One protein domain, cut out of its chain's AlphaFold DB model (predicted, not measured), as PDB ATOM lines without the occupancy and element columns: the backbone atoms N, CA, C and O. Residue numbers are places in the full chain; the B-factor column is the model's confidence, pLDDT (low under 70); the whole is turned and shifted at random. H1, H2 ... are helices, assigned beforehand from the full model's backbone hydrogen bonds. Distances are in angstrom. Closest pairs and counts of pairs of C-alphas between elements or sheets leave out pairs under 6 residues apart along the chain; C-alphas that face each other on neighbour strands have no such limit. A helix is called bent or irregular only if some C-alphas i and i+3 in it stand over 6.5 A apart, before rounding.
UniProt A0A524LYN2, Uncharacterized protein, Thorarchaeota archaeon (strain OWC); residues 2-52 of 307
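AT A GLANCE: This is residues 2 to 52 of the 307 residues of an uncharacterized protein of Thorarchaeota archaeon (strain OWC) (UniProt A0A524LYN2). From residue 2, an unnamed stretch leads into short H1, which sits at one end of a helical hairpin of H2 and H3, two longer helices side by side. The printed part has 51 residues with three named helices, in the order H1, H2, H3, and no named strand: all helix. It is only just compact, close to loose, with a radius of gyration of the C-alphas of 11.3 A, and elongated, spanning 35 by 21 by 16 A.

IN THESE COORDINATES: Find C-alpha 12 at (180.470, 160.353, 202.039), where H1, residues 12 to 15, begins. H2, residues 18 to 28, covers 15.8 A. H3, residues 35 to 49, covers 18.9 A and ends at C-alpha 49, (171.187, 151.440, 201.925); it is irregular, with C-alphas 37 and 40 7.1 A apart.

HOW THE PARTS SIT: H2 and H3 touch, closest at the C-alphas of Met 26 and Tyr 35, 5.1 A, at a shallow tilt of 19 degrees, opposite ways. H1 and H3 are close but not clearly touching: look at the C-alphas of Tyr 15 and Ile 46, their closest, 7.1 A apart. H1 and H2 meet only through their tight link. Every O i to N i+4 pair is within hydrogen-bond range in H2, and 9 of 11 in H3; H1 is too short for such a pair.

THE WHOLE: The farthest C-alphas, of Asp 9 and Gly 32, are 35.7 A apart. The printed part has no cut, and no printed residue is under 70 in pLDDT.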
ATOM      1  N   VAL A   2     184.514 152.390 190.128       75.25
ATOM      2  CA  VAL A   2     183.163 152.950 190.304       75.25
ATOM      3  C   VAL A   2     183.264 154.133 191.260       75.25
ATOM      4  O   VAL A   2     183.854 153.996 192.328       75.25
ATOM      5  N   PHE A   3     182.706 155.277 190.871       81.38
ATOM      6  CA  PHE A   3     182.638 156.476 191.700       81.38
ATOM      7  C   PHE A   3     181.187 156.874 191.923       81.38
ATOM      8  O   PHE A   3     180.393 156.867 190.982       81.38
ATOM      9  N   LEU A   4     180.871 157.259 193.157       82.50
ATOM     10  CA  LEU A   4     179.645 157.968 193.485       82.50
ATOM     11  C   LEU A   4     179.982 159.455 193.589       82.50
ATOM     12  O   LEU A   4     180.822 159.844 194.398       82.50
ATOM     13  N   VAL A   5     179.372 160.268 192.730       86.44
ATOM     14  CA  VAL A   5     179.503 161.727 192.780       86.44
ATOM     15  C   VAL A   5     178.430 162.247 193.727       86.44
ATOM     16  O   VAL A   5     177.248 162.007 193.490       86.44
ATOM     17  N   LEU A   6     178.867 162.921 194.785       84.44
ATOM     18  CA  LEU A   6     178.020 163.452 195.847       84.44
ATOM     19  C   LEU A   6     177.887 164.969 195.730       84.44
ATOM     20  O   LEU A   6     178.789 165.647 195.226       84.44
ATOM     21  N   SER A   7     176.769 165.494 196.217       85.81
ATOM     22  CA  SER A   7     176.589 166.929 196.430       85.81
ATOM     23  C   SER A   7     177.444 167.397 197.621       85.81
ATOM     24  O   SER A   7     177.777 166.586 198.486       85.81
ATOM     25  N   PRO A   8     177.834 168.685 197.701       86.69
ATOM     26  CA  PRO A   8     178.701 169.187 198.776       86.69
ATOM     27  C   PRO A   8     178.146 169.014 200.199       86.69
ATOM     28  O   PRO A   8     178.903 169.090 201.162       86.69
ATOM     29  N   ASP A   9     176.835 168.838 200.326       87.00
ATOM     30  CA  ASP A   9     176.083 168.654 201.566       87.00
ATOM     31  C   ASP A   9     175.889 167.181 201.963       87.00
ATOM     32  O   ASP A   9     175.427 166.901 203.068       87.00
ATOM     33  N   GLU A  10     176.254 166.236 201.096       81.12
ATOM     34  CA  GLU A  10     176.132 164.809 201.377       81.12
ATOM     35  C   GLU A  10     177.362 164.270 202.116       81.12
ATOM     36  O   GLU A  10     178.504 164.483 201.707       81.12
ATOM     37  N   ASP A  11     177.124 163.508 203.186       80.19
ATOM     38  CA  ASP A  11     178.184 162.845 203.942       80.19
ATOM     39  C   ASP A  11     178.663 161.571 203.205       80.19
ATOM     40  O   ASP A  11     177.897 160.607 203.071       80.19
ATOM     41  N   PRO A  12     179.926 161.519 202.730       80.31
ATOM     42  CA  PRO A  12     180.470 160.353 202.039       80.31
ATOM     43  C   PRO A  12     180.521 159.098 202.914       80.31
ATOM     44  O   PRO A  12     180.524 157.982 202.382       80.31
ATOM     45  N   ASP A  13     180.542 159.246 204.238       77.00
ATOM     46  CA  ASP A  13     180.702 158.124 205.156       77.00
ATOM     47  C   ASP A  13     179.489 157.195 205.156       77.00
ATOM     48  O   ASP A  13     179.644 155.978 205.295       77.00
ATOM     49  N   VAL A  14     178.302 157.737 204.884       75.00
ATOM     50  CA  VAL A  14     177.047 156.976 204.820       75.00
ATOM     51  C   VAL A  14     177.046 155.984 203.645       75.00
ATOM     52  O   VAL A  14     176.388 154.945 203.692       75.00
ATOM     53  N   TYR A  15     177.839 156.255 202.606       78.31
ATOM     54  CA  TYR A  15     177.913 155.446 201.389       78.31
ATOM     55  C   TYR A  15     179.055 154.421 201.382       78.31
ATOM     56  O   TYR A  15     179.100 153.572 200.485       78.31
ATOM     57  N   LYS A  16     179.964 154.468 202.370       74.00
ATOM     58  CA  LYS A  16     181.176 153.625 202.427       74.00
ATOM     59  C   LYS A  16     180.887 152.127 202.332       74.00
ATOM     60  O   LYS A  16     181.711 151.389 201.795       74.00
ATOM     61  N   ASP A  17     179.728 151.690 202.814       70.19
ATOM     62  CA  ASP A  17     179.333 150.278 202.820       70.19
ATOM     63  C   ASP A  17     178.496 149.877 201.605       70.19
ATOM     64  O   ASP A  17     178.651 148.774 201.082       70.19
ATOM     65  N   ALA A  18     177.645 150.787 201.125       75.56
ATOM     66  CA  ALA A  18     176.772 150.542 199.982       75.56
ATOM     67  C   ALA A  18     177.561 150.479 198.667       75.56
ATOM     68  O   ALA A  18     177.261 149.682 197.778       75.56
ATOM     69  N   LEU A  19     178.572 151.341 198.524       79.00
ATOM     70  CA  LEU A  19     179.286 151.506 197.264       79.00
ATOM     71  C   LEU A  19     180.098 150.259 196.861       79.00
ATOM     72  O   LEU A  19     179.986 149.862 195.700       79.00
ATOM     73  N   PRO A  20     180.860 149.591 197.756       74.69
ATOM     74  CA  PRO A  20     181.542 148.338 197.423       74.69
ATOM     75  C   PRO A  20     180.576 147.214 197.028       74.69
ATOM     76  O   PRO A  20     180.837 146.477 196.077       74.69
ATOM     77  N   GLU A  21     179.441 147.104 197.720       72.62
ATOM     78  CA  GLU A  21     178.409 146.104 197.428       72.62
ATOM     79  C   GLU A  21     177.823 146.300 196.025       72.62
ATOM     80  O   GLU A  21     177.739 145.364 195.227       72.62
ATOM     81  N   ILE A  22     177.497 147.540 195.681       79.25
ATOM     82  CA  ILE A  22     176.936 147.877 194.375       79.25
ATOM     83  C   ILE A  22     177.975 147.762 193.266       79.25
ATOM     84  O   ILE A  22     177.672 147.233 192.195       79.25
ATOM     85  N   ALA A  23     179.213 148.183 193.526       76.44
ATOM     86  CA  ALA A  23     180.316 147.983 192.600       76.44
ATOM     87  C   ALA A  23     180.500 146.493 192.281       76.44
ATOM     88  O   ALA A  23     180.662 146.143 191.115       76.44
ATOM     89  N   THR A  24     180.376 145.614 193.281       73.12
ATOM     90  CA  THR A  24     180.432 144.157 193.087       73.12
ATOM     91  C   THR A  24     179.351 143.698 192.111       73.12
ATOM     92  O   THR A  24     179.672 143.077 191.102       73.12
ATOM     93  N   GLN A  25     178.088 144.086 192.317       74.38
ATOM     94  CA  GLN A  25     177.006 143.721 191.391       74.38
ATOM     95  C   GLN A  25     177.240 144.241 189.963       74.38
ATOM     96  O   GLN A  25     176.917 143.544 188.999       74.38
ATOM     97  N   MET A  26     177.830 145.431 189.805       78.12
ATOM     98  CA  MET A  26     178.209 145.947 188.485       78.12
ATOM     99  C   MET A  26     179.313 145.109 187.840       78.12
ATOM    100  O   MET A  26     179.213 144.796 186.657       78.12
ATOM    101  N   PHE A  27     180.345 144.727 188.596       78.38
ATOM    102  CA  PHE A  27     181.460 143.938 188.071       78.38
ATOM    103  C   PHE A  27     181.043 142.521 187.667       78.38
ATOM    104  O   PHE A  27     181.482 142.044 186.622       78.38
ATOM    105  N   LEU A  28     180.134 141.884 188.410       71.75
ATOM    106  CA  LEU A  28     179.602 140.559 188.053       71.75
ATOM    107  C   LEU A  28     178.854 140.554 186.714       71.75
ATOM    108  O   LEU A  28     178.865 139.559 185.985       71.75
ATOM    109  N   ASN A  29     178.263 141.694 186.362       77.19
ATOM    110  CA  ASN A  29     177.483 141.898 185.144       77.19
ATOM    111  C   ASN A  29     178.214 142.807 184.135       77.19
ATOM    112  O   ASN A  29     177.583 143.431 183.281       77.19
ATOM    113  N   ALA A  30     179.542 142.928 184.252       77.31
ATOM    114  CA  ALA A  30     180.346 143.779 183.375       77.31
ATOM    115  C   ALA A  30     180.434 143.230 181.941       77.31
ATOM    116  O   ALA A  30     180.490 144.001 180.981       77.31
ATOM    117  N   GLU A  31     180.424 141.904 181.792       77.50
ATOM    118  CA  GLU A  31     180.422 141.243 180.488       77.50
ATOM    119  C   GLU A  31     179.167 141.615 179.692       77.50
ATOM    120  O   GLU A  31     178.051 141.582 180.205       77.50
ATOM    121  N   GLY A  32     179.354 142.004 178.429       77.06
ATOM    122  CA  GLY A  32     178.242 142.368 177.549       77.06
ATOM    123  C   GLY A  32     177.502 143.653 177.938       77.06
ATOM    124  O   GLY A  32     176.407 143.885 177.430       77.06
ATOM    125  N   ASP A  33     178.076 144.491 178.812       81.75
ATOM    126  CA  ASP A  33     177.469 145.743 179.288       81.75
ATOM    127  C   ASP A  33     176.112 145.565 180.008       81.75
ATOM    128  O   ASP A  33     175.332 146.518 180.137       81.75
ATOM    129  N   GLU A  34     175.807 144.368 180.519       81.06
ATOM    130  CA  GLU A  34     174.522 144.087 181.175       81.06
ATOM    131  C   GLU A  34     174.297 144.951 182.422       81.06
ATOM    132  O   GLU A  34     173.176 145.412 182.671       81.06
ATOM    133  N   TYR A  35     175.377 145.294 183.130       80.81
ATOM    134  CA  TYR A  35     175.351 146.216 184.263       80.81
ATOM    135  C   TYR A  35     174.706 147.568 183.922       80.81
ATOM    136  O   TYR A  35     174.074 148.163 184.795       80.81
ATOM    137  N   LYS A  36     174.797 148.060 182.671       85.38
ATOM    138  CA  LYS A  36     174.217 149.359 182.271       85.38
ATOM    139  C   LYS A  36     172.708 149.391 182.499       85.38
ATOM    140  O   LYS A  36     172.170 150.409 182.928       85.38
ATOM    141  N   LYS A  37     172.029 148.262 182.278       84.94
ATOM    142  CA  LYS A  37     170.587 148.114 182.535       84.94
ATOM    143  C   LYS A  37     170.275 148.099 184.034       84.94
ATOM    144  O   LYS A  37     169.173 148.463 184.438       84.94
ATOM    145  N   MET A  38     171.243 147.698 184.859       80.44
ATOM    146  CA  MET A  38     171.113 147.613 186.312       80.44
ATOM    147  C   MET A  38     171.403 148.939 187.014       80.44
ATOM    148  O   MET A  38     170.868 149.150 188.099       80.44
ATOM    149  N   VAL A  39     172.180 149.851 186.411       83.38
ATOM    150  CA  VAL A  39     172.590 151.132 187.027       83.38
ATOM    151  C   VAL A  39     171.432 151.884 187.700       83.38
ATOM    152  O   VAL A  39     171.587 152.245 188.865       83.38
ATOM    153  N   PRO A  40     170.244 152.072 187.083       83.12
ATOM    154  CA  PRO A  40     169.142 152.769 187.751       83.12
ATOM    155  C   PRO A  40     168.635 152.049 189.009       83.12
ATOM    156  O   PRO A  40     168.251 152.691 189.986       83.12
ATOM    157  N   LYS A  41     168.619 150.710 188.995       80.25
ATOM    158  CA  LYS A  41     168.219 149.881 190.142       80.25
ATOM    159  C   LYS A  41     169.280 149.933 191.243       80.25
ATOM    160  O   LYS A  41     168.934 150.139 192.402       80.25
ATOM    161  N   LEU A  42     170.544 149.795 190.861       80.50
ATOM    162  CA  LEU A  42     171.702 149.825 191.748       80.50
ATOM    163  C   LEU A  42     171.851 151.185 192.440       80.50
ATOM    164  O   LEU A  42     172.027 151.249 193.650       80.50
ATOM    165  N   TYR A  43     171.675 152.285 191.707       81.56
ATOM    166  CA  TYR A  43     171.698 153.631 192.282       81.56
ATOM    167  C   TYR A  43     170.575 153.837 193.309       81.56
ATOM    168  O   TYR A  43     170.809 154.346 194.403       81.56
ATOM    169  N   LYS A  44     169.359 153.350 193.018       78.12
ATOM    170  CA  LYS A  44     168.264 153.343 194.003       78.12
ATOM    171  C   LYS A  44     168.592 152.494 195.232       78.12
ATOM    172  O   LYS A  44     168.151 152.837 196.322       78.12
ATOM    173  N   GLN A  45     169.331 151.396 195.077       73.25
ATOM    174  CA  GLN A  45     169.784 150.586 196.207       73.25
ATOM    175  C   GLN A  45     170.818 151.320 197.065       73.25
ATOM    176  O   GLN A  45     170.711 151.227 198.280       73.25
ATOM    177  N   ILE A  46     171.734 152.101 196.477       80.19
ATOM    178  CA  ILE A  46     172.667 152.956 197.238       80.19
ATOM    179  C   ILE A  46     171.888 153.928 198.129       80.19
ATOM    180  O   ILE A  46     172.090 153.949 199.340       80.19
ATOM    181  N   ALA A  47     170.957 154.682 197.539       76.56
ATOM    182  CA  ALA A  47     170.144 155.655 198.270       76.56
ATOM    183  C   ALA A  47     169.251 155.007 199.344       76.56
ATOM    184  O   ALA A  47     168.905 155.638 200.333       76.56
ATOM    185  N   ARG A  48     168.870 153.740 199.153       73.75
ATOM    186  CA  ARG A  48     168.140 152.957 200.154       73.75
ATOM    187  C   ARG A  48     169.054 152.462 201.265       73.75
ATOM    188  O   ARG A  48     168.673 152.516 202.423       73.75
ATOM    189  N   TYR A  49     170.255 151.993 200.944       75.38
ATOM    190  CA  TYR A  49     171.187 151.440 201.925       75.38
ATOM    191  C   TYR A  49     171.528 152.448 203.026       75.38
ATOM    192  O   TYR A  49     171.577 152.091 204.202       75.38
ATOM    193  N   THR A  50     171.694 153.721 202.664       77.12
ATOM    194  CA  THR A  50     171.950 154.807 203.621       77.12
ATOM    195  C   THR A  50     170.807 155.032 204.610       77.12
ATOM    196  O   THR A  50     171.029 155.543 205.704       77.12
ATOM    197  N   GLN A  51     169.597 154.602 204.255       81.19
ATOM    198  CA  GLN A  51     168.391 154.694 205.074       81.19
ATOM    199  C   GLN A  51     168.114 153.399 205.855       81.19
ATOM    200  O   GLN A  51     167.202 153.368 206.679       81.19
ATOM    201  N   MET A  52     168.873 152.320 205.611       86.81
ATOM    202  CA  MET A  52     168.652 151.038 206.279       86.81
ATOM    203  C   MET A  52     169.020 151.105 207.758       86.81
ATOM    204  O   MET A  52     170.116 151.520 208.148       86.81
TER     205      MET A  52